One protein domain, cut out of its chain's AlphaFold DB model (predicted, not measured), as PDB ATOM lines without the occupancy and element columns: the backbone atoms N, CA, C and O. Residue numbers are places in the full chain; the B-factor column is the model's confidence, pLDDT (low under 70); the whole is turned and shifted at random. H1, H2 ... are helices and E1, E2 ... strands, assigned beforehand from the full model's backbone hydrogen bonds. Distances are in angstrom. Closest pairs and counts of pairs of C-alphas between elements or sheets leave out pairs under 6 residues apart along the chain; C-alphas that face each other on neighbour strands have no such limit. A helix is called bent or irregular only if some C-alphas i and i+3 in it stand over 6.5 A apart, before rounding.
ATOM      1  N   ALA A   3      53.904 201.422  26.792       71.19
ATOM      2  CA  ALA A   3      54.980 201.331  27.779       71.19
ATOM      3  C   ALA A   3      56.261 200.861  27.089       71.19
ATOM      4  O   ALA A   3      56.287 199.778  26.499       71.19
ATOM      5  N   ARG A   4      57.329 201.661  27.168       78.44
ATOM      6  CA  ARG A   4      58.658 201.261  26.692       78.44
ATOM      7  C   ARG A   4      59.427 200.651  27.850       78.44
ATOM      8  O   ARG A   4      59.649 201.302  28.867       78.44
ATOM      9  N   VAL A   5      59.826 199.398  27.701       77.06
ATOM     10  CA  VAL A   5      60.591 198.664  28.706       77.06
ATOM     11  C   VAL A   5      61.979 198.391  28.151       77.06
ATOM     12  O   VAL A   5      62.128 197.692  27.150       77.06
ATOM     13  N   LEU A   6      62.984 198.954  28.809       77.00
ATOM     14  CA  LEU A   6      64.392 198.724  28.545       77.00
ATOM     15  C   LEU A   6      64.879 197.592  29.445       77.00
ATOM     16  O   LEU A   6      64.754 197.655  30.670       77.00
ATOM     17  N   VAL A   7      65.441 196.553  28.834       78.31
ATOM     18  CA  VAL A   7      65.983 195.406  29.563       78.31
ATOM     19  C   VAL A   7      67.450 195.210  29.200       78.31
ATOM     20  O   VAL A   7      67.773 194.861  28.064       78.31
ATOM     21  N   ILE A   8      68.337 195.405  30.178       78.00
ATOM     22  CA  ILE A   8      69.792 195.300  30.010       78.00
ATOM     23  C   ILE A   8      70.340 194.225  30.958       78.00
ATOM     24  O   ILE A   8      70.168 194.334  32.176       78.00
ATOM     25  N   PRO A   9      71.032 193.183  30.465       75.81
ATOM     26  CA  PRO A   9      71.792 192.306  31.343       75.81
ATOM     27  C   PRO A   9      73.079 193.016  31.772       75.81
ATOM     28  O   PRO A   9      73.868 193.440  30.933       75.81
ATOM     29  N   ILE A  10      73.313 193.129  33.078       66.94
ATOM     30  CA  ILE A  10      74.533 193.771  33.587       66.94
ATOM     31  C   ILE A  10      75.621 192.714  33.810       66.94
ATOM     32  O   ILE A  10      76.750 192.903  33.373       66.94
ATOM     33  N   PHE A  11      75.292 191.576  34.449       46.94
ATOM     34  CA  PHE A  11      76.204 190.429  34.588       46.94
ATOM     35  C   PHE A  11      75.498 189.184  35.174       46.94
ATOM     36  O   PHE A  11      74.696 189.279  36.102       46.94
ATOM     37  N   ARG A  12      75.833 187.973  34.705       66.31
ATOM     38  CA  ARG A  12      75.309 186.676  35.210       66.31
ATOM     39  C   ARG A  12      73.774 186.545  35.220       66.31
ATOM     40  O   ARG A  12      73.175 186.112  34.243       66.31
ATOM     41  N   ARG A  13      73.149 186.799  36.377       62.44
ATOM     42  CA  ARG A  13      71.719 186.583  36.667       62.44
ATOM     43  C   ARG A  13      70.995 187.880  37.031       62.44
ATOM     44  O   ARG A  13      69.790 187.825  37.285       62.44
ATOM     45  N   THR A  14      71.699 189.011  37.077       67.19
ATOM     46  CA  THR A  14      71.114 190.319  37.371       67.19
ATOM     47  C   THR A  14      70.777 191.039  36.074       67.19
ATOM     48  O   THR A  14      71.606 191.190  35.173       67.19
ATOM     49  N   TRP A  15      69.515 191.437  35.986       73.38
ATOM     50  CA  TRP A  15      68.943 192.170  34.871       73.38
ATOM     51  C   TRP A  15      68.520 193.526  35.408       73.38
ATOM     52  O   TRP A  15      67.960 193.600  36.502       73.38
ATOM     53  N   LEU A  16      68.830 194.580  34.664       76.25
ATOM     54  CA  LEU A  16      68.285 195.898  34.915       76.25
ATOM     55  C   LEU A  16      67.072 196.056  34.018       76.25
ATOM     56  O   LEU A  16      67.165 195.986  32.792       76.25
ATOM     57  N   GLU A  17      65.932 196.198  34.672       78.62
ATOM     58  CA  GLU A  17      64.639 196.407  34.050       78.62
ATOM     59  C   GLU A  17      64.250 197.848  34.363       78.62
ATOM     60  O   GLU A  17      64.130 198.229  35.527       78.62
ATOM     61  N   HIS A  18      64.131 198.668  33.324       77.94
ATOM     62  CA  HIS A  18      63.765 200.067  33.462       77.94
ATOM     63  C   HIS A  18      62.594 200.384  32.542       77.94
ATOM     64  O   HIS A  18      62.571 199.977  31.379       77.94
ATOM     65  N   VAL A  19      61.602 201.098  33.064       75.88
ATOM     66  CA  VAL A  19      60.498 201.603  32.254       75.88
ATOM     67  C   VAL A  19      60.886 202.982  31.765       75.88
ATOM     68  O   VAL A  19      60.934 203.936  32.535       75.88
ATOM     69  N   CYS A  20      61.119 203.105  30.465       66.06
ATOM     70  CA  CYS A  20      61.200 204.404  29.828       66.06
ATOM     71  C   CYS A  20      59.767 204.917  29.656       66.06
ATOM     72  O   CYS A  20      59.146 204.742  28.606       66.06
ATOM     73  N   SER A  21      59.212 205.535  30.697       57.66
ATOM     74  CA  SER A  21      58.047 206.390  30.497       57.66
ATOM     75  C   SER A  21      58.545 207.570  29.674       57.66
ATOM     76  O   SER A  21      59.379 208.339  30.153       57.66
ATOM     77  N   GLY A  22      58.147 207.646  28.397       51.38
ATOM     78  CA  GLY A  22      58.505 208.782  27.551       51.38
ATOM     79  C   GLY A  22      58.139 210.033  28.326       51.38
ATOM     80  O   GLY A  22      56.990 210.118  28.750       51.38
ATOM     81  N   ALA A  23      59.127 210.893  28.604       43.78
ATOM     82  CA  ALA A  23      58.977 212.052  29.468       43.78
ATOM     83  C   ALA A  23      57.687 212.767  29.081       43.78
ATOM     84  O   ALA A  23      57.625 213.440  28.051       43.78
ATOM     85  N   ALA A  24      56.627 212.535  29.854       45.94
ATOM     86  CA  ALA A  24      55.383 213.234  29.664       45.94
ATOM     87  C   ALA A  24      55.745 214.655  30.062       45.94
ATOM     88  O   ALA A  24      55.866 214.952  31.251       45.94
ATOM     89  N   ASP A  59      55.722 216.941  47.568       86.88
ATOM     90  CA  ASP A  59      56.982 217.440  47.011       86.88
ATOM     91  C   ASP A  59      57.513 218.632  47.814       86.88
ATOM     92  O   ASP A  59      58.675 218.652  48.216       86.88
ATOM     93  N   ALA A  60      56.653 219.603  48.142       88.44
ATOM     94  CA  ALA A  60      57.040 220.749  48.963       88.44
ATOM     95  C   ALA A  60      57.505 220.330  50.371       88.44
ATOM     96  O   ALA A  60      58.489 220.861  50.896       88.44
ATOM     97  N   GLN A  61      56.823 219.362  50.992       88.62
ATOM     98  CA  GLN A  61      57.231 218.814  52.287       88.62
ATOM     99  C   GLN A  61      58.534 218.019  52.190       88.62
ATOM    100  O   GLN A  61      59.392 218.147  53.063       88.62
ATOM    101  N   TRP A  62      58.710 217.238  51.128       85.31
ATOM    102  CA  TRP A  62      59.915 216.461  50.886       85.31
ATOM    103  C   TRP A  62      61.129 217.361  50.657       85.31
ATOM    104  O   TRP A  62      62.159 217.159  51.296       85.31
ATOM    105  N   HIS A  63      60.987 218.421  49.856       86.31
ATOM    106  CA  HIS A  63      62.031 219.428  49.671       86.31
ATOM    107  C   HIS A  63      62.437 220.085  50.993       86.31
ATOM    108  O   HIS A  63      63.627 220.238  51.258       86.31
ATOM    109  N   LYS A  64      61.469 220.395  51.865       88.31
ATOM    110  CA  LYS A  64      61.738 220.941  53.204       88.31
ATOM    111  C   LYS A  64      62.476 219.952  54.115       88.31
ATOM    112  O   LYS A  64      63.287 220.363  54.942       88.31
ATOM    113  N   ILE A  65      62.184 218.656  53.991       86.81
ATOM    114  CA  ILE A  65      62.871 217.588  54.731       86.81
ATOM    115  C   ILE A  65      64.295 217.390  54.192       86.81
ATOM    116  O   ILE A  65      65.221 217.208  54.979       86.81
ATOM    117  N   GLN A  66      64.483 217.476  52.873       86.56
ATOM    118  CA  GLN A  66      65.778 217.343  52.207       86.56
ATOM    119  C   GLN A  66      66.710 218.529  52.494       86.56
ATOM    120  O   GLN A  66      67.912 218.331  52.639       86.56
ATOM    121  N   SER A  67      66.173 219.747  52.607       87.31
ATOM    122  CA  SER A  67      66.949 220.960  52.899       87.31
ATOM    123  C   SER A  67      67.235 221.173  54.392       87.31
ATOM    124  O   SER A  67      67.762 222.218  54.770       87.31
ATOM    125  N   ALA A  68      66.832 220.245  55.267       86.81
ATOM    126  CA  ALA A  68      66.988 220.410  56.708       86.81
ATOM    127  C   ALA A  68      68.458 220.212  57.147       86.81
ATOM    128  O   ALA A  68      69.084 219.232  56.738       86.81
ATOM    129  N   PRO A  69      69.004 221.084  58.018       84.75
ATOM    130  CA  PRO A  69      70.389 220.992  58.480       84.75
ATOM    131  C   PRO A  69      70.646 219.735  59.325       84.75
ATOM    132  O   PRO A  69      69.748 219.210  60.001       84.75
ATOM    133  N   GLU A  70      71.896 219.262  59.294       79.81
ATOM    134  CA  GLU A  70      72.337 218.052  59.993       79.81
ATOM    135  C   GLU A  70      72.126 218.173  61.511       79.81
ATOM    136  O   GLU A  70      72.532 219.150  62.133       79.81
ATOM    137  N   GLY A  71      71.454 217.183  62.108       79.38
ATOM    138  CA  GLY A  71      71.143 217.151  63.545       79.38
ATOM    139  C   GLY A  71      69.676 217.436  63.882       79.38
ATOM    140  O   GLY A  71      69.220 217.082  64.966       79.38
ATOM    141  N   THR A  72      68.893 217.969  62.937       86.19
ATOM    142  CA  THR A  72      67.438 218.145  63.106       86.19
ATOM    143  C   THR A  72      66.714 216.800  62.986       86.19
ATOM    144  O   THR A  72      67.121 215.954  62.185       86.19
ATOM    145  N   MET A  73      65.588 216.606  63.685       80.38
ATOM    146  CA  MET A  73      64.735 215.408  63.540       80.38
ATOM    147  C   MET A  73      64.344 215.112  62.081       80.38
ATOM    148  O   MET A  73      64.278 213.952  61.680       80.38
ATOM    149  N   ASN A  74      64.197 216.149  61.253       82.06
ATOM    150  CA  ASN A  74      63.945 216.017  59.817       82.06
ATOM    151  C   ASN A  74      65.124 215.383  59.058       82.06
ATOM    152  O   ASN A  74      64.900 214.568  58.171       82.06
ATOM    153  N   SER A  75      66.373 215.677  59.440       85.12
ATOM    154  CA  SER A  75      67.558 215.038  58.844       85.12
ATOM    155  C   SER A  75      67.629 213.543  59.189       85.12
ATOM    156  O   SER A  75      68.011 212.725  58.350       85.12
ATOM    157  N   TYR A  76      67.182 213.158  60.393       85.81
ATOM    158  CA  TYR A  76      67.030 211.753  60.781       85.81
ATOM    159  C   TYR A  76      65.909 211.069  59.999       85.81
ATOM    160  O   TYR A  76      66.111 209.961  59.505       85.81
ATOM    161  N   LEU A  77      64.762 211.733  59.830       84.94
ATOM    162  CA  LEU A  77      63.655 211.222  59.023       84.94
ATOM    163  C   LEU A  77      64.071 211.029  57.558       84.94
ATOM    164  O   LEU A  77      63.774 209.989  56.975       84.94
ATOM    165  N   PHE A  78      64.823 211.974  56.989       85.25
ATOM    166  CA  PHE A  78      65.381 211.860  55.643       85.25
ATOM    167  C   PHE A  78      66.337 210.669  55.524       85.25
ATOM    168  O   PHE A  78      66.188 209.843  54.625       85.25
ATOM    169  N   LYS A  79      67.287 210.522  56.460       86.56
ATOM    170  CA  LYS A  79      68.224 209.383  56.487       86.56
ATOM    171  C   LYS A  79      67.493 208.049  56.634       86.56
ATOM    172  O   LYS A  79      67.840 207.090  55.947       86.56
ATOM    173  N   LEU A  80      66.465 207.989  57.482       85.75
ATOM    174  CA  LEU A  80      65.623 206.807  57.653       85.75
ATOM    175  C   LEU A  80      64.863 206.478  56.365       85.75
ATOM    176  O   LEU A  80      64.854 205.325  55.942       85.75
ATOM    177  N   ALA A  81      64.275 207.481  55.714       84.06
ATOM    178  CA  ALA A  81      63.573 207.296  54.453       84.06
ATOM    179  C   ALA A  81      64.526 206.799  53.354       84.06
ATOM    180  O   ALA A  81      64.238 205.794  52.715       84.06
ATOM    181  N   GLN A  82      65.707 207.404  53.202       86.25
ATOM    182  CA  GLN A  82      66.741 206.940  52.267       86.25
ATOM    183  C   GLN A  82      67.190 205.505  52.565       86.25
ATOM    184  O   GLN A  82      67.341 204.685  51.661       86.25
ATOM    185  N   PHE A  83      67.366 205.167  53.841       87.69
ATOM    186  CA  PHE A  83      67.706 203.813  54.265       87.69
ATOM    187  C   PHE A  83      66.612 202.792  53.918       87.69
ATOM    188  O   PHE A  83      66.915 201.670  53.512       87.69
ATOM    189  N   VAL A  84      65.344 203.187  54.030       84.56
ATOM    190  CA  VAL A  84      64.195 202.377  53.617       84.56
ATOM    191  C   VAL A  84      64.128 202.236  52.095       84.56
ATOM    192  O   VAL A  84      63.984 201.116  51.608       84.56
ATOM    193  N   LEU A  85      64.272 203.331  51.341       82.44
ATOM    194  CA  LEU A  85      64.239 203.320  49.874       82.44
ATOM    195  C   LEU A  85      65.350 202.434  49.297       82.44
ATOM    196  O   LEU A  85      65.103 201.667  48.372       82.44
ATOM    197  N   ARG A  86      66.541 202.447  49.907       84.50
ATOM    198  CA  ARG A  86      67.666 201.568  49.537       84.50
ATOM    199  C   ARG A  86      67.374 200.073  49.686       84.50
ATOM    200  O   ARG A  86      68.085 199.264  49.102       84.50
ATOM    201  N   ARG A  87      66.376 199.691  50.486       85.00
ATOM    202  CA  ARG A  87      65.982 198.289  50.698       85.00
ATOM    203  C   ARG A  87      64.868 197.817  49.772       85.00
ATOM    204  O   ARG A  87      64.474 196.655  49.861       85.00
ATOM    205  N   VAL A  88      64.323 198.694  48.935       82.19
ATOM    206  CA  VAL A  88      63.287 198.306  47.979       82.19
ATOM    207  C   VAL A  88      63.931 197.471  46.874       82.19
ATOM    208  O   VAL A  88      64.948 197.862  46.307       82.19
ATOM    209  N   ASP A  89      63.344 196.307  46.586       82.88
ATOM    210  CA  ASP A  89      63.792 195.456  45.482       82.88
ATOM    211  C   ASP A  89      63.670 196.245  44.159       82.88
ATOM    212  O   ASP A  89      62.610 196.829  43.915       82.88
ATOM    213  N   PRO A  90      64.678 196.228  43.268       81.00
ATOM    214  CA  PRO A  90      64.598 196.931  41.983       81.00
ATOM    215  C   PRO A  90      63.421 196.437  41.127       81.00
ATOM    216  O   PRO A  90      62.737 197.248  40.511       81.00
ATOM    217  N   ASP A  91      63.104 195.137  41.181       83.19
ATOM    218  CA  ASP A  91      61.920 194.550  40.538       83.19
ATOM    219  C   ASP A  91      60.608 195.195  41.028       83.19
ATOM    220  O   ASP A  91      59.645 195.301  40.277       83.19
ATOM    221  N   GLU A  92      60.533 195.599  42.303       83.75
ATOM    222  CA  GLU A  92      59.338 196.245  42.857       83.75
ATOM    223  C   GLU A  92      59.194 197.678  42.340       83.75
ATOM    224  O   GLU A  92      58.072 198.103  42.073       83.75
ATOM    225  N   SER A  93      60.300 198.410  42.192       84.50
ATOM    226  CA  SER A  93      60.296 199.737  41.564       84.50
ATOM    227  C   SER A  93      59.882 199.634  40.099       84.50
ATOM    228  O   SER A  93      58.900 200.256  39.707       84.50
ATOM    229  N   PHE A  94      60.513 198.725  39.349       85.62
ATOM    230  CA  PHE A  94      60.161 198.439  37.961       85.62
ATOM    231  C   PHE A  94      58.660 198.163  37.797       85.62
ATOM    232  O   PHE A  94      57.984 198.838  37.031       85.62
ATOM    233  N   LEU A  95      58.100 197.223  38.566       84.12
ATOM    234  CA  LEU A  95      56.688 196.848  38.445       84.12
ATOM    235  C   LEU A  95      55.701 197.952  38.853       84.12
ATOM    236  O   LEU A  95      54.542 197.885  38.457       84.12
ATOM    237  N   LYS A  96      56.108 198.940  39.653       84.00
ATOM    238  CA  LYS A  96      55.254 200.099  39.966       84.00
ATOM    239  C   LYS A  96      55.229 201.115  38.840       84.00
ATOM    240  O   LYS A  96      54.187 201.723  38.618       84.00
ATOM    241  N   ASP A  97      56.366 201.290  38.179       83.12
ATOM    242  CA  ASP A  97      56.517 202.245  37.086       83.12
ATOM    243  C   ASP A  97      55.778 201.765  35.829       83.12
ATOM    244  O   ASP A  97      55.484 202.554  34.930       83.12
ATOM    245  N   LEU A  98      55.421 200.476  35.771       80.69
ATOM    246  CA  LEU A  98      54.554 199.958  34.725       80.69
ATOM    247  C   LEU A  98      53.136 200.535  34.851       80.69
ATOM    248  O   LEU A  98      52.467 200.325  35.868       80.69
ATOM    249  N   PRO A  99      52.609 201.167  33.789       72.56
ATOM    250  CA  PRO A  99      51.224 201.598  33.784       72.56
ATOM    251  C   PRO A  99      50.317 200.367  33.860       72.56
ATOM    252  O   PRO A  99      50.427 199.427  33.071       72.56
ATOM    253  N   SER A 100      49.364 200.386  34.793       64.00
ATOM    254  CA  SER A 100      48.424 199.285  35.045       64.00
ATOM    255  C   SER A 100      47.449 198.997  33.888       64.00
ATOM    256  O   SER A 100      46.594 198.127  34.027       64.00
ATOM    257  N   GLY A 101      47.568 199.726  32.773       61.38
ATOM    258  CA  GLY A 101      46.782 199.589  31.545       61.38
ATOM    259  C   GLY A 101      47.621 199.755  30.272       61.38
ATOM    260  O   GLY A 101      47.134 200.310  29.290       61.38
ATOM    261  N   ALA A 102      48.901 199.360  30.283       60.91
ATOM    262  CA  ALA A 102      49.675 199.284  29.042       60.91
ATOM    263  C   ALA A 102      49.112 198.191  28.127       60.91
ATOM    264  O   ALA A 102      49.244 197.002  28.409       60.91
ATOM    265  N   GLU A 103      48.502 198.617  27.027       61.00
ATOM    266  CA  GLU A 103      48.013 197.748  25.949       61.00
ATOM    267  C   GLU A 103      49.145 197.305  25.025       61.00
ATOM    268  O   GLU A 103      49.115 196.205  24.482       61.00
ATOM    269  N   GLU A 104      50.173 198.143  24.891       66.75
ATOM    270  CA  GLU A 104      51.303 197.894  24.010       66.75
ATOM    271  C   GLU A 104      52.619 198.023  24.780       66.75
ATOM    272  O   GLU A 104      52.925 199.060  25.382       66.75
ATOM    273  N   LEU A 105      53.393 196.936  24.764       75.00
ATOM    274  CA  LEU A 105      54.695 196.834  25.407       75.00
ATOM    275  C   LEU A 105      55.793 196.867  24.340       75.00
ATOM    276  O   LEU A 105      56.037 195.874  23.652       75.00
ATOM    277  N   LEU A 106      56.488 197.997  24.237       79.25
ATOM    278  CA  LEU A 106      57.666 198.137  23.385       79.25
ATOM    279  C   LEU A 106      58.897 197.701  24.173       79.25
ATOM    280  O   LEU A 106      59.318 198.364  25.120       79.25
ATOM    281  N   LEU A 107      59.456 196.554  23.803       80.62
ATOM    282  CA  LEU A 107      60.569 195.947  24.517       80.62
ATOM    283  C   LEU A 107      61.886 196.277  23.813       80.62
ATOM    284  O   LEU A 107      62.202 195.705  22.772       80.62
ATOM    285  N   HIS A 108      62.651 197.192  24.401       82.44
ATOM    286  CA  HIS A 108      63.988 197.541  23.949       82.44
ATOM    287  C   HIS A 108      64.998 196.605  24.609       82.44
ATOM    288  O   HIS A 108      65.143 196.566  25.834       82.44
ATOM    289  N   HIS A 109      65.692 195.833  23.784       81.00
ATOM    290  CA  HIS A 109      66.767 194.948  24.205       81.00
ATOM    291  C   HIS A 109      67.961 195.129  23.261       81.00
ATOM    292  O   HIS A 109      67.760 195.444  22.085       81.00
ATOM    293  N   PRO A 110      69.202 194.921  23.732       84.44
ATOM    294  CA  PRO A 110      70.348 194.895  22.837       84.44
ATOM    295  C   PRO A 110      70.191 193.750  21.827       84.44
ATOM    296  O   PRO A 110      69.678 192.674  22.157       84.44
ATOM    297  N   THR A 111      70.649 193.971  20.593       79.06
ATOM    298  CA  THR A 111      70.559 193.005  19.478       79.06
ATOM    299  C   THR A 111      71.273 191.683  19.765       79.06
ATOM    300  O   THR A 111      70.935 190.662  19.176       79.06
ATOM    301  N   SER A 112      72.210 191.676  20.718       80.31
ATOM    302  CA  SER A 112      72.920 190.481  21.180       80.31
ATOM    303  C   SER A 112      72.031 189.458  21.894       80.31
ATOM    304  O   SER A 112      72.431 188.303  22.042       80.31
ATOM    305  N   ILE A 113      70.830 189.843  22.342       82.44
ATOM    306  CA  ILE A 113      69.922 188.965  23.088       82.44
ATOM    307  C   ILE A 113      68.679 188.675  22.251       82.44
ATOM    308  O   ILE A 113      68.010 189.604  21.802       82.44
ATOM    309  N   PRO A 114      68.274 187.403  22.101       83.88
ATOM    310  CA  PRO A 114      67.018 187.088  21.442       83.88
ATOM    311  C   PRO A 114      65.827 187.564  22.287       83.88
ATOM    312  O   PRO A 114      65.687 187.201  23.461       83.88
ATOM    313  N   ALA A 115      64.894 188.277  21.651       81.62
ATOM    314  CA  ALA A 115      63.662 188.779  22.270       81.62
ATOM    315  C   ALA A 115      62.874 187.696  23.037       81.62
ATOM    316  O   ALA A 115      62.239 187.960  24.059       81.62
ATOM    317  N   ARG A 116      62.946 186.439  22.573       82.12
ATOM    318  CA  ARG A 116      62.305 185.277  23.209       82.12
ATOM    319  C   ARG A 116      62.781 185.043  24.645       82.12
ATOM    320  O   ARG A 116      61.961 184.713  25.503       82.12
ATOM    321  N   LEU A 117      64.077 185.217  24.921       84.38
ATOM    322  CA  LEU A 117      64.626 185.025  26.266       84.38
ATOM    323  C   LEU A 117      64.144 186.115  27.216       84.38
ATOM    324  O   LEU A 117      63.745 185.801  28.338       84.38
ATOM    325  N   VAL A 118      64.102 187.364  26.746       85.81
ATOM    326  CA  VAL A 118      63.622 188.489  27.553       85.81
ATOM    327  C   VAL A 118      62.146 188.308  27.898       85.81
ATOM    328  O   VAL A 118      61.778 188.359  29.069       85.81
ATOM    329  N   ARG A 119      61.305 187.955  26.916       85.88
ATOM    330  CA  ARG A 119      59.882 187.651  27.155       85.88
ATOM    331  C   ARG A 119      59.700 186.509  28.150       85.88
ATOM    332  O   ARG A 119      58.911 186.623  29.084       85.88
ATOM    333  N   ARG A 120      60.449 185.409  27.995       87.69
ATOM    334  CA  ARG A 120      60.396 184.275  28.932       87.69
ATOM    335  C   ARG A 120      60.792 184.701  30.345       87.69
ATOM    336  O   ARG A 120      60.150 184.279  31.304       87.69
ATOM    337  N   ARG A 121      61.835 185.520  30.478       87.06
ATOM    338  CA  ARG A 121      62.308 186.021  31.769       87.06
ATOM    339  C   ARG A 121      61.269 186.917  32.436       87.06
ATOM    340  O   ARG A 121      60.950 186.655  33.591       87.06
ATOM    341  N   LEU A 122      60.709 187.883  31.709       87.31
ATOM    342  CA  LEU A 122      59.664 188.770  32.222       87.31
ATOM    343  C   LEU A 122      58.426 187.981  32.664       87.31
ATOM    344  O   LEU A 122      57.929 188.194  33.765       87.31
ATOM    345  N   ARG A 123      57.991 186.972  31.892       89.25
ATOM    346  CA  ARG A 123      56.893 186.079  32.316       89.25
ATOM    347  C   ARG A 123      57.212 185.343  33.617       89.25
ATOM    348  O   ARG A 123      56.360 185.237  34.496       89.25
ATOM    349  N   LEU A 124      58.433 184.820  33.759       89.94
ATOM    350  CA  LEU A 124      58.859 184.147  34.990       89.94
ATOM    351  C   LEU A 124      58.922 185.114  36.178       89.94
ATOM    352  O   LEU A 124      58.549 184.732  37.289       89.94
ATOM    353  N   LEU A 125      59.372 186.348  35.945       88.56
ATOM    354  CA  LEU A 125      59.387 187.402  36.950       88.56
ATOM    355  C   LEU A 125      57.963 187.708  37.411       88.56
ATOM    356  O   LEU A 125      57.691 187.572  38.601       88.56
ATOM    357  N   CYS A 126      57.035 187.989  36.492       89.31
ATOM    358  CA  CYS A 126      55.636 188.248  36.828       89.31
ATOM    359  C   CYS A 126      54.992 187.085  37.583       89.31
ATOM    360  O   CYS A 126      54.437 187.286  38.662       89.31
ATOM    361  N   ARG A 127      55.140 185.852  37.083       88.75
ATOM    362  CA  ARG A 127      54.540 184.656  37.695       88.75
ATOM    363  C   ARG A 127      55.038 184.411  39.120       88.75
ATOM    364  O   ARG A 127      54.282 183.948  39.971       88.75
ATOM    365  N   ARG A 128      56.311 184.715  39.398       89.00
ATOM    366  CA  ARG A 128      56.885 184.605  40.746       89.00
ATOM    367  C   ARG A 128      56.466 185.772  41.641       89.00
ATOM    368  O   ARG A 128      56.203 185.570  42.827       89.00
ATOM    369  N   ARG A 129      56.449 186.990  41.096       86.44
ATOM    370  CA  ARG A 129      56.262 188.236  41.848       86.44
ATOM    371  C   ARG A 129      54.792 188.518  42.163       86.44
ATOM    372  O   ARG A 129      54.513 189.019  43.248       86.44
ATOM    373  N   GLU A 130      53.843 188.118  41.320       86.44
ATOM    374  CA  GLU A 130      52.410 188.345  41.553       86.44
ATOM    375  C   GLU A 130      51.890 187.755  42.888       86.44
ATOM    376  O   GLU A 130      51.394 188.522  43.727       86.44
ATOM    377  N   PRO A 131      52.008 186.436  43.166       87.81
ATOM    378  CA  PRO A 131      51.510 185.873  44.424       87.81
ATOM    379  C   PRO A 131      52.291 186.395  45.635       87.81
ATOM    380  O   PRO A 131      51.735 186.534  46.726       87.81
ATOM    381  N   PHE A 132      53.572 186.714  45.446       89.00
ATOM    382  CA  PHE A 132      54.440 187.262  46.480       89.00
ATOM    383  C   PHE A 132      54.005 188.665  46.915       89.00
ATOM    384  O   PHE A 132      53.830 188.911  48.110       89.00
ATOM    385  N   HIS A 133      53.764 189.566  45.960       88.69
ATOM    386  CA  HIS A 133      53.298 190.922  46.240       88.69
ATOM    387  C   HIS A 133      51.882 190.928  46.816       88.69
ATOM    388  O   HIS A 133      51.630 191.647  47.780       88.69
ATOM    389  N   ARG A 134      50.979 190.064  46.328       88.06
ATOM    390  CA  ARG A 134      49.625 189.933  46.891       88.06
ATOM    391  C   ARG A 134      49.647 189.509  48.362       88.06
ATOM    392  O   ARG A 134      48.958 190.113  49.180       88.06
ATOM    393  N   ARG A 135      50.443 188.489  48.708       90.56
ATOM    394  CA  ARG A 135      50.572 188.010  50.096       90.56
ATOM    395  C   ARG A 135      51.190 189.072  50.997       90.56
ATOM    396  O   ARG A 135      50.655 189.342  52.064       90.56
ATOM    397  N   ARG A 136      52.278 189.713  50.560       89.12
ATOM    398  CA  ARG A 136      52.920 190.774  51.347       89.12
ATOM    399  C   ARG A 136      52.017 191.988  51.534       89.12
ATOM    400  O   ARG A 136      51.949 192.491  52.646       89.12
ATOM    401  N   ALA A 137      51.296 192.426  50.501       88.94
ATOM    402  CA  ALA A 137      50.342 193.529  50.623       88.94
ATOM    403  C   ALA A 137      49.289 193.246  51.704       88.94
ATOM    404  O   ALA A 137      48.998 194.122  52.515       88.94
ATOM    405  N   LEU A 138      48.773 192.012  51.759       90.94
ATOM    406  CA  LEU A 138      47.823 191.597  52.792       90.94
ATOM    407  C   LEU A 138      48.459 191.587  54.188       90.94
ATOM    408  O   LEU A 138      47.872 192.129  55.117       90.94
ATOM    409  N   ILE A 139      49.661 191.022  54.332       92.19
ATOM    410  CA  ILE A 139      50.381 190.980  55.616       92.19
ATOM    411  C   ILE A 139      50.612 192.397  56.157       92.19
ATOM    412  O   ILE A 139      50.333 192.659  57.324       92.19
ATOM    413  N   TRP A 140      51.066 193.327  55.313       90.44
ATOM    414  CA  TRP A 140      51.280 194.720  55.717       90.44
ATOM    415  C   TRP A 140      49.969 195.447  56.036       90.44
ATOM    416  O   TRP A 140      49.917 196.199  57.009       90.44
ATOM    417  N   ALA A 141      48.892 195.184  55.291       89.06
ATOM    418  CA  ALA A 141      47.574 195.740  55.594       89.06
ATOM    419  C   ALA A 141      47.052 195.258  56.959       89.06
ATOM    420  O   ALA A 141      46.641 196.071  57.783       89.06
ATOM    421  N   VAL A 142      47.147 193.954  57.243       92.06
ATOM    422  CA  VAL A 142      46.747 193.376  58.538       92.06
ATOM    423  C   VAL A 142      47.629 193.901  59.670       92.06
ATOM    424  O   VAL A 142      47.116 194.264  60.722       92.06
ATOM    425  N   SER A 143      48.938 194.039  59.439       89.12
ATOM    426  CA  SER A 143      49.872 194.629  60.407       89.12
ATOM    427  C   SER A 143      49.579 196.098  60.722       89.12
ATOM    428  O   SER A 143      50.051 196.594  61.743       89.12
ATOM    429  N   THR A 144      48.826 196.802  59.874       88.25
ATOM    430  CA  THR A 144      48.454 198.202  60.114       88.25
ATOM    431  C   THR A 144      47.316 198.308  61.137       88.25
ATOM    432  O   THR A 144      47.299 199.245  61.926       88.25
ATOM    433  N   ILE A 145      46.414 197.319  61.200       88.81
ATOM    434  CA  ILE A 145      45.257 197.287  62.117       88.81
ATOM    435  C   ILE A 145      45.651 197.489  63.593       88.81
ATOM    436  O   ILE A 145      45.104 198.395  64.218       88.81
ATOM    437  N   PRO A 146      46.612 196.739  64.171       88.06
ATOM    438  CA  PRO A 146      47.011 196.948  65.565       88.06
ATOM    439  C   PRO A 146      47.742 198.279  65.793       88.06
ATOM    440  O   PRO A 146      47.873 198.713  66.931       88.06
ATOM    441  N   GLN A 147      48.222 198.934  64.731       84.75
ATOM    442  CA  GLN A 147      48.916 200.218  64.819       84.75
ATOM    443  C   GLN A 147      47.948 201.409  64.731       84.75
ATOM    444  O   GLN A 147      48.323 202.507  65.130       84.75
ATOM    445  N   LEU A 148      46.706 201.220  64.262       84.81
ATOM    446  CA  LEU A 148      45.709 202.296  64.153       84.81
ATOM    447  C   LEU A 148      45.456 203.051  65.470       84.81
ATOM    448  O   LEU A 148      45.406 204.277  65.420       84.81
ATOM    449  N   PRO A 149      45.332 202.393  66.641       84.12
ATOM    450  CA  PRO A 149      45.147 203.102  67.907       84.12
ATOM    451  C   PRO A 149      46.307 204.048  68.237       84.12
ATOM    452  O   PRO A 149      46.094 205.095  68.843       84.12
ATOM    453  N   LEU A 150      47.527 203.725  67.785       80.50
ATOM    454  CA  LEU A 150      48.691 204.584  67.986       80.50
ATOM    455  C   LEU A 150      48.624 205.861  67.140       80.50
ATOM    456  O   LEU A 150      49.284 206.830  67.492       80.50
ATOM    457  N   ALA A 151      47.794 205.906  66.089       78.12
ATOM    458  CA  ALA A 151      47.624 207.100  65.262       78.12
ATOM    459  C   ALA A 151      47.051 208.295  66.040       78.12
ATOM    460  O   ALA A 151      47.260 209.439  65.643       78.12
ATOM    461  N   VAL A 152      46.319 208.025  67.127       80.88
ATOM    462  CA  VAL A 152      45.676 209.037  67.979       80.88
ATOM    463  C   VAL A 152      46.695 209.733  68.891       80.88
ATOM    464  O   VAL A 152      46.452 210.841  69.364       80.88
ATOM    465  N   LEU A 153      47.857 209.116  69.123       80.06
ATOM    466  CA  LEU A 153      48.918 209.703  69.935       80.06
ATOM    467  C   LEU A 153      49.663 210.788  69.136       80.06
ATOM    468  O   LEU A 153      49.917 210.607  67.946       80.06
ATOM    469  N   PRO A 154      50.113 211.881  69.781       73.50
ATOM    470  CA  PRO A 154      50.891 212.945  69.134       73.50
ATOM    471  C   PRO A 154      52.327 212.518  68.768       73.50
ATOM    472  O   PRO A 154      53.155 213.356  68.408       73.50
ATOM    473  N   LEU A 155      52.654 211.225  68.886       73.88
ATOM    474  CA  LEU A 155      53.953 210.688  68.509       73.88
ATOM    475  C   LEU A 155      54.101 210.656  66.979       73.88
ATOM    476  O   LEU A 155      53.114 210.564  66.247       73.88
ATOM    477  N   PRO A 156      55.341 210.701  66.461       70.38
ATOM    478  CA  PRO A 156      55.579 210.565  65.034       70.38
ATOM    479  C   PRO A 156      55.108 209.181  64.562       70.38
ATOM    480  O   PRO A 156      55.787 208.174  64.762       70.38
ATOM    481  N   ASN A 157      53.954 209.141  63.889       80.88
ATOM    482  CA  ASN A 157      53.285 207.944  63.356       80.88
ATOM    483  C   ASN A 157      54.030 207.284  62.172       80.88
ATOM    484  O   ASN A 157      53.424 206.679  61.288       80.88
ATOM    485  N   ILE A 158      55.364 207.379  62.148       80.50
ATOM    486  CA  ILE A 158      56.268 206.803  61.142       80.50
ATOM    487  C   ILE A 158      55.977 205.310  60.893       80.50
ATOM    488  O   ILE A 158      55.935 204.925  59.722       80.50
ATOM    489  N   PRO A 159      55.718 204.463  61.917       82.06
ATOM    490  CA  PRO A 159      55.413 203.049  61.688       82.06
ATOM    491  C   PRO A 159      54.140 202.837  60.863       82.06
ATOM    492  O   PRO A 159      54.129 202.000  59.964       82.06
ATOM    493  N   ILE A 160      53.097 203.632  61.117       85.75
ATOM    494  CA  ILE A 160      51.809 203.532  60.420       85.75
ATOM    495  C   ILE A 160      51.979 203.954  58.965       85.75
ATOM    496  O   ILE A 160      51.585 203.222  58.057       85.75
ATOM    497  N   TYR A 161      52.625 205.103  58.736       83.00
ATOM    498  CA  TYR A 161      52.918 205.579  57.384       83.00
ATOM    499  C   TYR A 161      53.733 204.556  56.592       83.00
ATOM    500  O   TYR A 161      53.420 204.285  55.434       83.00
ATOM    501  N   TYR A 162      54.734 203.939  57.222       85.44
ATOM    502  CA  TYR A 162      55.546 202.906  56.593       85.44
ATOM    503  C   TYR A 162      54.728 201.657  56.239       85.44
ATOM    504  O   TYR A 162      54.821 201.175  55.108       85.44
ATOM    505  N   SER A 163      53.896 201.152  57.154       87.12
ATOM    506  CA  SER A 163      53.052 199.973  56.914       87.12
ATOM    507  C   SER A 163      52.058 200.201  55.769       87.12
ATOM    508  O   SER A 163      51.957 199.370  54.862       87.12
ATOM    509  N   VAL A 164      51.387 201.360  55.751       87.62
ATOM    510  CA  VAL A 164      50.453 201.745  54.679       87.62
ATOM    511  C   VAL A 164      51.183 201.888  53.347       87.62
ATOM    512  O   VAL A 164      50.753 201.320  52.341       87.62
ATOM    513  N   TRP A 165      52.314 202.598  53.334       87.06
ATOM    514  CA  TRP A 165      53.129 202.752  52.133       87.06
ATOM    515  C   TRP A 165      53.605 201.395  51.600       87.06
ATOM    516  O   TRP A 165      53.505 201.153  50.399       87.06
ATOM    517  N   ARG A 166      54.041 200.464  52.462       88.38
ATOM    518  CA  ARG A 166      54.432 199.103  52.050       88.38
ATOM    519  C   ARG A 166      53.263 198.298  51.495       88.38
ATOM    520  O   ARG A 166      53.437 197.599  50.494       88.38
ATOM    521  N   ALA A 167      52.080 198.405  52.095       88.62
ATOM    522  CA  ALA A 167      50.882 197.744  51.590       88.62
ATOM    523  C   ALA A 167      50.498 198.269  50.194       88.62
ATOM    524  O   ALA A 167      50.279 197.474  49.277       88.62
ATOM    525  N   TRP A 168      50.488 199.594  50.009       89.00
ATOM    526  CA  TRP A 168      50.214 200.230  48.718       89.00
ATOM    527  C   TRP A 168      51.274 199.876  47.672       89.00
ATOM    528  O   TRP A 168      50.940 199.427  46.582       89.00
ATOM    529  N   SER A 169      52.550 199.976  48.040       87.38
ATOM    530  CA  SER A 169      53.717 199.632  47.224       87.38
ATOM    531  C   SER A 169      53.608 198.233  46.616       87.38
ATOM    532  O   SER A 169      53.727 198.061  45.403       87.38
ATOM    533  N   HIS A 170      53.311 197.235  47.451       87.38
ATOM    534  CA  HIS A 170      53.134 195.860  47.000       87.38
ATOM    535  C   HIS A 170      51.851 195.659  46.193       87.38
ATOM    536  O   HIS A 170      51.840 194.874  45.246       87.38
ATOM    537  N   ARG A 171      50.769 196.368  46.527       86.75
ATOM    538  CA  ARG A 171      49.530 196.312  45.747       86.75
ATOM    539  C   ARG A 171      49.743 196.862  44.331       86.75
ATOM    540  O   ARG A 171      49.356 196.193  43.378       86.75
ATOM    541  N   SER A 172      50.388 198.020  44.195       86.19
ATOM    542  CA  SER A 172      50.704 198.649  42.908       86.19
ATOM    543  C   SER A 172      51.624 197.772  42.058       86.19
ATOM    544  O   SER A 172      51.289 197.481  40.914       86.19
ATOM    545  N   ALA A 173      52.704 197.232  42.636       87.50
ATOM    546  CA  ALA A 173      53.581 196.287  41.935       87.50
ATOM    547  C   ALA A 173      52.842 195.011  41.479       87.50
ATOM    548  O   ALA A 173      53.112 194.468  40.409       87.50
ATOM    549  N   GLY A 174      51.871 194.535  42.267       86.19
ATOM    550  CA  GLY A 174      51.013 193.414  41.882       86.19
ATOM    551  C   GLY A 174      50.124 193.722  40.673       86.19
ATOM    552  O   GLY A 174      49.932 192.853  39.823       86.19
ATOM    553  N   PHE A 175      49.607 194.948  40.562       86.31
ATOM    554  CA  PHE A 175      48.870 195.379  39.372       86.31
ATOM    555  C   PHE A 175      49.772 195.475  38.141       86.31
ATOM    556  O   PHE A 175      49.391 194.962  37.090       86.31
ATOM    557  N   GLY A 176      50.978 196.034  38.277       85.88
ATOM    558  CA  GLY A 176      51.944 196.095  37.179       85.88
ATOM    559  C   GLY A 176      52.376 194.714  36.681       85.88
ATOM    560  O   GLY A 176      52.412 194.478  35.477       85.88
ATOM    561  N   ALA A 177      52.592 193.748  37.582       87.12
ATOM    562  CA  ALA A 177      52.916 192.367  37.204       87.12
ATOM    563  C   ALA A 177      51.803 191.702  36.373       87.12
ATOM    564  O   ALA A 177      52.086 190.986  35.408       87.12
ATOM    565  N   ARG A 178      50.535 191.953  36.722       87.19
ATOM    566  CA  ARG A 178      49.375 191.451  35.968       87.19
ATOM    567  C   ARG A 178      49.240 192.120  34.613       87.19
ATOM    568  O   ARG A 178      49.054 191.420  33.625       87.19
ATOM    569  N   ALA A 179      49.371 193.445  34.569       85.12
ATOM    570  CA  ALA A 179      49.329 194.206  33.327       85.12
ATOM    571  C   ALA A 179      50.420 193.725  32.357       85.12
ATOM    572  O   ALA A 179      50.131 193.411  31.206       85.12
ATOM    573  N   LEU A 180      51.648 193.539  32.853       86.75
ATOM    574  CA  LEU A 180      52.758 193.002  32.066       86.75
ATOM    575  C   LEU A 180      52.489 191.582  31.562       86.75
ATOM    576  O   LEU A 180      52.811 191.266  30.421       86.75
ATOM    577  N   THR A 181      51.895 190.725  32.394       88.62
ATOM    578  CA  THR A 181      51.534 189.360  31.984       88.62
ATOM    579  C   THR A 181      50.510 189.394  30.852       88.62
ATOM    580  O   THR A 181      50.744 188.780  29.815       88.62
ATOM    581  N   GLY A 182      49.449 190.195  30.997       86.25
ATOM    582  CA  GLY A 182      48.432 190.367  29.956       86.25
ATOM    583  C   GLY A 182      49.010 190.892  28.639       86.25
ATOM    584  O   GLY A 182      48.711 190.343  27.582       86.25
ATOM    585  N   ALA A 183      49.902 191.886  28.695       84.62
ATOM    586  CA  ALA A 183      50.566 192.420  27.505       84.62
ATOM    587  C   ALA A 183      51.485 191.385  26.825       84.62
ATOM    588  O   ALA A 183      51.526 191.280  25.598       84.62
ATOM    589  N   LEU A 184      52.216 190.582  27.608       87.06
ATOM    590  CA  LEU A 184      53.086 189.525  27.080       87.06
ATOM    591  C   LEU A 184      52.296 188.368  26.457       87.06
ATOM    592  O   LEU A 184      52.775 187.771  25.487       87.06
ATOM    593  N   ASP A 185      51.130 188.042  27.008       86.94
ATOM    594  CA  ASP A 185      50.245 187.010  26.472       86.94
ATOM    595  C   ASP A 185      49.608 187.482  25.159       86.94
ATOM    596  O   ASP A 185      49.754 186.797  24.147       86.94
ATOM    597  N   ALA A 186      49.088 188.714  25.113       84.56
ATOM    598  CA  ALA A 186      48.570 189.322  23.884       84.56
ATOM    599  C   ALA A 186      49.617 189.338  22.753       84.56
ATOM    600  O   ALA A 186      49.345 188.911  21.631       84.56
ATOM    601  N   ALA A 187      50.858 189.736  23.054       82.88
ATOM    602  CA  ALA A 187      51.951 189.711  22.081       82.88
ATOM    603  C   ALA A 187      52.330 188.289  21.619       82.88
ATOM    604  O   ALA A 187      52.909 188.119  20.545       82.88
ATOM    605  N   SER A 188      52.057 187.267  22.433       86.06
ATOM    606  CA  SER A 188      52.305 185.865  22.079       86.06
ATOM    607  C   SER A 188      51.195 185.306  21.191       86.06
ATOM    608  O   SER A 188      51.486 184.528  20.285       86.06
ATOM    609  N   ASP A 189      49.950 185.723  21.409       86.00
ATOM    610  CA  ASP A 189      48.800 185.294  20.612       86.00
ATOM    611  C   ASP A 189      48.836 185.875  19.197       86.00
ATOM    612  O   ASP A 189      48.603 185.142  18.237       86.00
ATOM    613  N   VAL A 190      49.271 187.132  19.039       85.56
ATOM    614  CA  VAL A 190      49.526 187.727  17.713       85.56
ATOM    615  C   VAL A 190      50.562 186.913  16.927       85.56
ATOM    616  O   VAL A 190      50.351 186.611  15.755       85.56
ATOM    617  N   GLN A 191      51.650 186.483  17.575       86.62
ATOM    618  CA  GLN A 191      52.676 185.653  16.930       86.62
ATOM    619  C   GLN A 191      52.162 184.264  16.543       86.62
ATOM    620  O   GLN A 191      52.544 183.739  15.500       86.62
ATOM    621  N   ARG A 192      51.312 183.654  17.380       87.12
ATOM    622  CA  ARG A 192      50.677 182.363  17.070       87.12
ATOM    623  C   ARG A 192      49.741 182.487  15.873       87.12
ATOM    624  O   ARG A 192      49.773 181.625  15.004       87.12
ATOM    625  N   TYR A 193      48.957 183.560  15.816       88.25
ATOM    626  CA  TYR A 193      48.050 183.838  14.706       88.25
ATOM    627  C   TYR A 193      48.803 184.034  13.383       88.25
ATOM    628  O   TYR A 193      48.463 183.411  12.382       88.25
ATOM    629  N   GLU A 194      49.866 184.842  13.380       90.81
ATOM    630  CA  GLU A 194      50.674 185.075  12.177       90.81
ATOM    631  C   GLU A 194      51.340 183.790  11.671       90.81
ATOM    632  O   GLU A 194      51.299 183.496  10.477       90.81
ATOM    633  N   LEU A 195      51.886 182.981  12.582       91.19
ATOM    634  CA  LEU A 195      52.465 181.689  12.231       91.19
ATOM    635  C   LEU A 195      51.412 180.730  11.657       91.19
ATOM    636  O   LEU A 195      51.682 180.037  10.679       91.19
ATOM    637  N   ALA A 196      50.210 180.700  12.235       90.38
ATOM    638  CA  ALA A 196      49.117 179.874  11.734       90.38
ATOM    639  C   ALA A 196      48.696 180.291  10.312       90.38
ATOM    640  O   ALA A 196      48.503 179.429   9.457       90.38
ATOM    641  N   LEU A 197      48.660 181.596  10.020       92.56
ATOM    642  CA  LEU A 197      48.420 182.105   8.665       92.56
ATOM    643  C   LEU A 197      49.533 181.724   7.683       92.56
ATOM    644  O   LEU A 197      49.244 181.359   6.546       92.56
ATOM    645  N   GLN A 198      50.800 181.805   8.095       92.12
ATOM    646  CA  GLN A 198      51.926 181.381   7.255       92.12
ATOM    647  C   GLN A 198      51.834 179.889   6.913       92.12
ATOM    648  O   GLN A 198      52.019 179.512   5.758       92.12
ATOM    649  N   LEU A 199      51.490 179.049   7.892       91.56
ATOM    650  CA  LEU A 199      51.282 177.616   7.679       91.56
ATOM    651  C   LEU A 199      50.095 177.331   6.755       91.56
ATOM    652  O   LEU A 199      50.184 176.440   5.914       91.56
ATOM    653  N   GLN A 200      49.006 178.096   6.880       90.56
ATOM    654  CA  GLN A 200      47.856 177.981   5.987       90.56
ATOM    655  C   GLN A 200      48.244 178.294   4.536       90.56
ATOM    656  O   GLN A 200      47.940 177.501   3.652       90.56
ATOM    657  N   ARG A 201      48.993 179.379   4.301       92.06
ATOM    658  CA  ARG A 201      49.483 179.733   2.956       92.06
ATOM    659  C   ARG A 201      50.349 178.631   2.347       92.06
ATOM    660  O   ARG A 201      50.109 178.228   1.218       92.06
ATOM    661  N   LEU A 202      51.292 178.087   3.118       90.25
ATOM    662  CA  LEU A 202      52.159 176.994   2.654       90.25
ATOM    663  C   LEU A 202      51.381 175.714   2.315       90.25
ATOM    664  O   LEU A 202      51.779 174.965   1.422       90.25
ATOM    665  N   ARG A 203      50.282 175.447   3.029       88.19
ATOM    666  CA  ARG A 203      49.380 174.330   2.724       88.19
ATOM    667  C   ARG A 203      48.643 174.565   1.408       88.19
ATOM    668  O   ARG A 203      48.572 173.648   0.595       88.19
ATOM    669  N   ASP A 204      48.122 175.771   1.207       89.62
ATOM    670  CA  ASP A 204      47.354 176.137   0.012       89.62
ATOM    671  C   ASP A 204      48.243 176.149  -1.250       89.62
ATOM    672  O   ASP A 204      47.798 175.769  -2.330       89.62
ATOM    673  N   GLU A 205      49.530 176.482  -1.101       92.12
ATOM    674  CA  GLU A 205      50.558 176.388  -2.151       92.12
ATOM    675  C   GLU A 205      51.004 174.938  -2.453       92.12
ATOM    676  O   GLU A 205      51.837 174.710  -3.329       92.12
ATOM    677  N   GLY A 206      50.468 173.937  -1.740       84.50
ATOM    678  CA  GLY A 206      50.802 172.520  -1.922       84.50
ATOM    679  C   GLY A 206      52.161 172.104  -1.346       84.50
ATOM    680  O   GLY A 206      52.602 170.976  -1.560       84.50
ATOM    681  N   GLY A 207      52.830 172.991  -0.601       76.38
ATOM    682  CA  GLY A 207      54.196 172.793  -0.108       76.38
ATOM    683  C   GLY A 207      54.319 171.950   1.166       76.38
ATOM    684  O   GLY A 207      55.412 171.473   1.471       76.38
ATOM    685  N   ALA A 208      53.236 171.741   1.923       76.12
ATOM    686  CA  ALA A 208      53.287 170.991   3.179       76.12
ATOM    687  C   ALA A 208      52.033 170.137   3.426       76.12
ATOM    688  O   ALA A 208      50.946 170.653   3.688       76.12
ATOM    689  N   ALA A 209      52.204 168.811   3.434       82.25
ATOM    690  CA  ALA A 209      51.197 167.881   3.936       82.25
ATOM    691  C   ALA A 209      51.224 167.884   5.474       82.25
ATOM    692  O   ALA A 209      51.999 167.158   6.098       82.25
ATOM    693  N   LEU A 210      50.403 168.736   6.092       84.50
ATOM    694  CA  LEU A 210      50.239 168.763   7.547       84.50
ATOM    695  C   LEU A 210      49.460 167.519   7.987       84.50
ATOM    696  O   LEU A 210      48.332 167.305   7.540       84.50
ATOM    697  N   ARG A 211      50.046 166.686   8.852       85.06
ATOM    698  CA  ARG A 211      49.355 165.490   9.346       85.06
ATOM    699  C   ARG A 211      48.282 165.882  10.371       85.06
ATOM    700  O   ARG A 211      48.573 166.686  11.264       85.06
ATOM    701  N   PRO A 212      47.070 165.304  10.293       81.94
ATOM    702  CA  PRO A 212      46.035 165.518  11.299       81.94
ATOM    703  C   PRO A 212      46.561 165.183  12.698       81.94
ATOM    704  O   PRO A 212      47.201 164.151  12.897       81.94
ATOM    705  N   GLY A 213      46.307 166.064  13.663       83.06
ATOM    706  CA  GLY A 213      46.745 165.885  15.047       83.06
ATOM    707  C   GLY A 213      48.163 166.371  15.365       83.06
ATOM    708  O   GLY A 213      48.498 166.447  16.546       83.06
ATOM    709  N   GLU A 214      48.983 166.775  14.390       88.38
ATOM    710  CA  GLU A 214      50.237 167.478  14.689       88.38
ATOM    711  C   GLU A 214      49.971 168.939  15.089       88.38
ATOM    712  O   GLU A 214      49.014 169.567  14.635       88.38
ATOM    713  N   TRP A 215      50.847 169.513  15.921       87.94
ATOM    714  CA  TRP A 215      50.727 170.904  16.385       87.94
ATOM    715  C   TRP A 215      50.511 171.943  15.258       87.94
ATOM    716  O   TRP A 215      49.689 172.841  15.451       87.94
ATOM    717  N   PRO A 216      51.162 171.845  14.076       87.06
ATOM    718  CA  PRO A 216      50.891 172.747  12.958       87.06
ATOM    719  C   PRO A 216      49.455 172.647  12.425       87.06
ATOM    720  O   PRO A 216      48.842 173.676  12.158       87.06
ATOM    721  N   ALA A 217      48.903 171.434  12.302       85.06
ATOM    722  CA  ALA A 217      47.531 171.223  11.836       85.06
ATOM    723  C   ALA A 217      46.517 171.773  12.849       85.06
ATOM    724  O   ALA A 217      45.628 172.536  12.478       85.06
ATOM    725  N   GLN A 218      46.735 171.492  14.138       89.19
ATOM    726  CA  GLN A 218      45.905 172.015  15.229       89.19
ATOM    727  C   GLN A 218      45.895 173.551  15.273       89.19
ATOM    728  O   GLN A 218      44.869 174.163  15.559       89.19
ATOM    729  N   MET A 219      47.027 174.207  14.983       86.44
ATOM    730  CA  MET A 219      47.071 175.670  14.912       86.44
ATOM    731  C   MET A 219      46.265 176.228  13.745       86.44
ATOM    732  O   MET A 219      45.616 177.255  13.923       86.44
ATOM    733  N   VAL A 220      46.314 175.578  12.579       87.94
ATOM    734  CA  VAL A 220      45.538 176.003  11.406       87.94
ATOM    735  C   VAL A 220      44.038 175.823  11.658       87.94
ATOM    736  O   VAL A 220      43.255 176.711  11.341       87.94
ATOM    737  N   GLU A 221      43.639 174.723  12.299       88.75
ATOM    738  CA  GLU A 221      42.255 174.496  12.746       88.75
ATOM    739  C   GLU A 221      41.809 175.525  13.799       88.75
ATOM    740  O   GLU A 221      40.660 175.958  13.816       88.75
ATOM    741  N   GLY A 222      42.728 175.971  14.659       89.00
ATOM    742  CA  GLY A 222      42.474 176.960  15.704       89.00
ATOM    743  C   GLY A 222      42.497 178.425  15.254       89.00
ATOM    744  O   GLY A 222      42.342 179.295  16.116       89.00
ATOM    745  N   ILE A 223      42.688 178.738  13.966       90.00
ATOM    746  CA  ILE A 223      42.857 180.123  13.481       90.00
ATOM    747  C   ILE A 223      41.697 181.035  13.892       90.00
ATOM    748  O   ILE A 223      41.950 182.147  14.354       90.00
ATOM    749  N   ASP A 224      40.448 180.574  13.797       86.94
ATOM    750  CA  ASP A 224      39.277 181.391  14.148       86.94
ATOM    751  C   ASP A 224      39.226 181.713  15.645       86.94
ATOM    752  O   ASP A 224      38.898 182.831  16.044       86.94
ATOM    753  N   SER A 225      39.642 180.763  16.486       87.75
ATOM    754  CA  SER A 225      39.748 180.973  17.933       87.75
ATOM    755  C   SER A 225      40.858 181.967  18.288       87.75
ATOM    756  O   SER A 225      40.673 182.833  19.145       87.75
ATOM    757  N   LEU A 226      41.991 181.903  17.579       86.19
ATOM    758  CA  LEU A 226      43.103 182.842  17.729       86.19
ATOM    759  C   LEU A 226      42.724 184.235  17.220       86.19
ATOM    760  O   LEU A 226      43.087 185.230  17.846       86.19
ATOM    761  N   ARG A 227      41.961 184.315  16.124       84.62
ATOM    762  CA  ARG A 227      41.407 185.564  15.594       84.62
ATOM    763  C   ARG A 227      40.462 186.198  16.604       84.62
ATOM    764  O   ARG A 227      40.674 187.351  16.960       84.62
ATOM    765  N   ALA A 228      39.486 185.450  17.118       85.62
ATOM    766  CA  ALA A 228      38.553 185.947  18.127       85.62
ATOM    767  C   ALA A 228      39.285 186.414  19.398       85.62
ATOM    768  O   ALA A 228      38.941 187.445  19.973       85.62
ATOM    769  N   ALA A 229      40.338 185.705  19.817       82.81
ATOM    770  CA  ALA A 229      41.180 186.119  20.936       82.81
ATOM    771  C   ALA A 229      41.959 187.414  20.639       82.81
ATOM    772  O   ALA A 229      41.986 188.318  21.478       82.81
ATOM    773  N   ALA A 230      42.547 187.539  19.445       78.50
ATOM    774  CA  ALA A 230      43.254 188.742  19.005       78.50
ATOM    775  C   ALA A 230      42.308 189.948  18.853       78.50
ATOM    776  O   ALA A 230      42.652 191.066  19.235       78.50
ATOM    777  N   GLU A 231      41.095 189.725  18.351       81.19
ATOM    778  CA  GLU A 231      40.035 190.727  18.242       81.19
ATOM    779  C   GLU A 231      39.511 191.140  19.618       81.19
ATOM    780  O   GLU A 231      39.380 192.329  19.881       81.19
ATOM    781  N   ALA A 232      39.308 190.200  20.544       78.62
ATOM    782  CA  ALA A 232      38.935 190.503  21.925       78.62
ATOM    783  C   ALA A 232      40.052 191.224  22.701       78.62
ATOM    784  O   ALA A 232      39.770 191.960  23.651       78.62
ATOM    785  N   ALA A 233      41.318 191.014  22.330       69.25
ATOM    786  CA  ALA A 233      42.449 191.784  22.841       69.25
ATOM    787  C   ALA A 233      42.455 193.211  22.265       69.25
ATOM    788  O   ALA A 233      42.629 194.170  23.016       69.25
ATOM    789  N   ARG A 234      42.168 193.371  20.963       67.25
ATOM    790  CA  ARG A 234      41.984 194.688  20.327       67.25
ATOM    791  C   ARG A 234      40.781 195.445  20.882       67.25
ATOM    792  O   ARG A 234      40.912 196.624  21.158       67.25
ATOM    793  N   ALA A 235      39.647 194.785  21.106       69.56
ATOM    794  CA  ALA A 235      38.429 195.394  21.644       69.56
ATOM    795  C   ALA A 235      38.559 195.810  23.118       69.56
ATOM    796  O   ALA A 235      37.844 196.692  23.587       69.56
ATOM    797  N   ARG A 236      39.484 195.188  23.858       62.00
ATOM    798  CA  ARG A 236      39.881 195.636  25.200       62.00
ATOM    799  C   ARG A 236      40.772 196.877  25.183       62.00
ATOM    800  O   ARG A 236      40.932 197.479  26.238       62.00
ATOM    801  N   SER A 237      41.301 197.257  24.018       45.06
ATOM    802  CA  SER A 237      41.899 198.573  23.811       45.06
ATOM    803  C   SER A 237      40.778 199.547  23.427       45.06
ATOM    804  O   SER A 237      40.084 199.300  22.437       45.06
TER     805      SER A 237
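What this domain is: This is residues 3 to 24 and 59 to 237 of the 360 residues of an uncharacterized protein of Monoraphidium neglectum (UniProt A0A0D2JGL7). A long helical hairpin, H4 and H5, runs along a rod-like domain, with H5 making most of its length and H4 folded back beside the first part of H5. A small three-stranded sheet sits beside the hairpin with H3 packed on both its strand E2 and H5; H1 and H2 make a corner towards one end of the rod, and H6 and H7 fold back on H5 towards the other. The 201 printed residues hold, in chain order, E1, E2, H1, H2, H3, E3, H4, H5, H6 and H7; the mixed sheet runs E2, E1, E3, and the class is mostly helix. The whole is loose, with a radius of gyration of the C-alphas of 23.7 A and spans of 81 by 37 by 33 A.

Where its parts are: E1, residues 3 to 11, begins at C-alpha 3 (54.980, 201.331, 27.779) and is 24.8 A long; E2, residues 14 to 20, is 18.8 A. H1 is residues 59 to 66, H2 residues 73 to 85, H3 residues 90 to 97 and E3 residues 104 to 108. H4, residues 115 to 152, is 53.1 A long, with a kink of 47 degrees near residue 146; it is only just irregular, C-alphas 146 and 149 being 6.8 A apart. H5, residues 158 to 204, spans 69.0 A from C-alpha 158 (56.268, 206.803, 61.142) to C-alpha 204 (47.354, 176.137, 0.012). H6 is residues 215 to 221, and H7, residues 223 to 235, ends at C-alpha 235 (38.429, 195.394, 21.644).

How they stand to each other: H5 is the hub, touching four helices. It forms a helical hairpin with H4, opposite ways at a shallow tilt of 23 degrees; the closest C-alphas are those of Ala 137 and Ala 167, 4.4 A apart. With residues 169 to 177 alone, H5 touches H3, about perpendicular at 79 degrees, closest at C-alphas 173 and 96, 4.6 A. H3 is on the sheet, over E2, at a height of 8.7 A. E1 and E2 form an antiparallel hairpin, with N 8 and O 16 at 2.9 A; E1 and E3 are parallel, with N 5 and O 106 at 2.8 A. H4 and H5 only graze the sheet, with residues 115 to 122 and 179 to 187. With residues 186 to 197 alone, H5 touches H7, opposite ways at a steep tilt of 39 degrees, closest at C-alphas 193 and 226, 5.9 A. With residues 192 to 200 alone, it touches H6, about perpendicular at 83 degrees, closest at C-alphas 196 and 220, 5.3 A. H2 touches H1 with residues 74 to 78 alone, closest at C-alphas 74 and 65, 5.4 A. H2 and H5 are near each other, while H1 and H5 are apart. In H1, H2, H3, H6 and H7 every O i to N i+4 pair is within hydrogen-bond range, against 25 of 34 in H4 and 42 of 43 in H5.

The domain as a whole: The C-alphas farthest apart are those of Gly 71 and Gly 206, 81.8 A. Residues 25 to 58 are not printed; C-alphas 24 and 59 are 17.9 A apart across this cut. Of the links that are printed whole, none is long. Confidence is under 70 at residues 10 to 14, 20 to 24, 100 to 104 and 233 to 237.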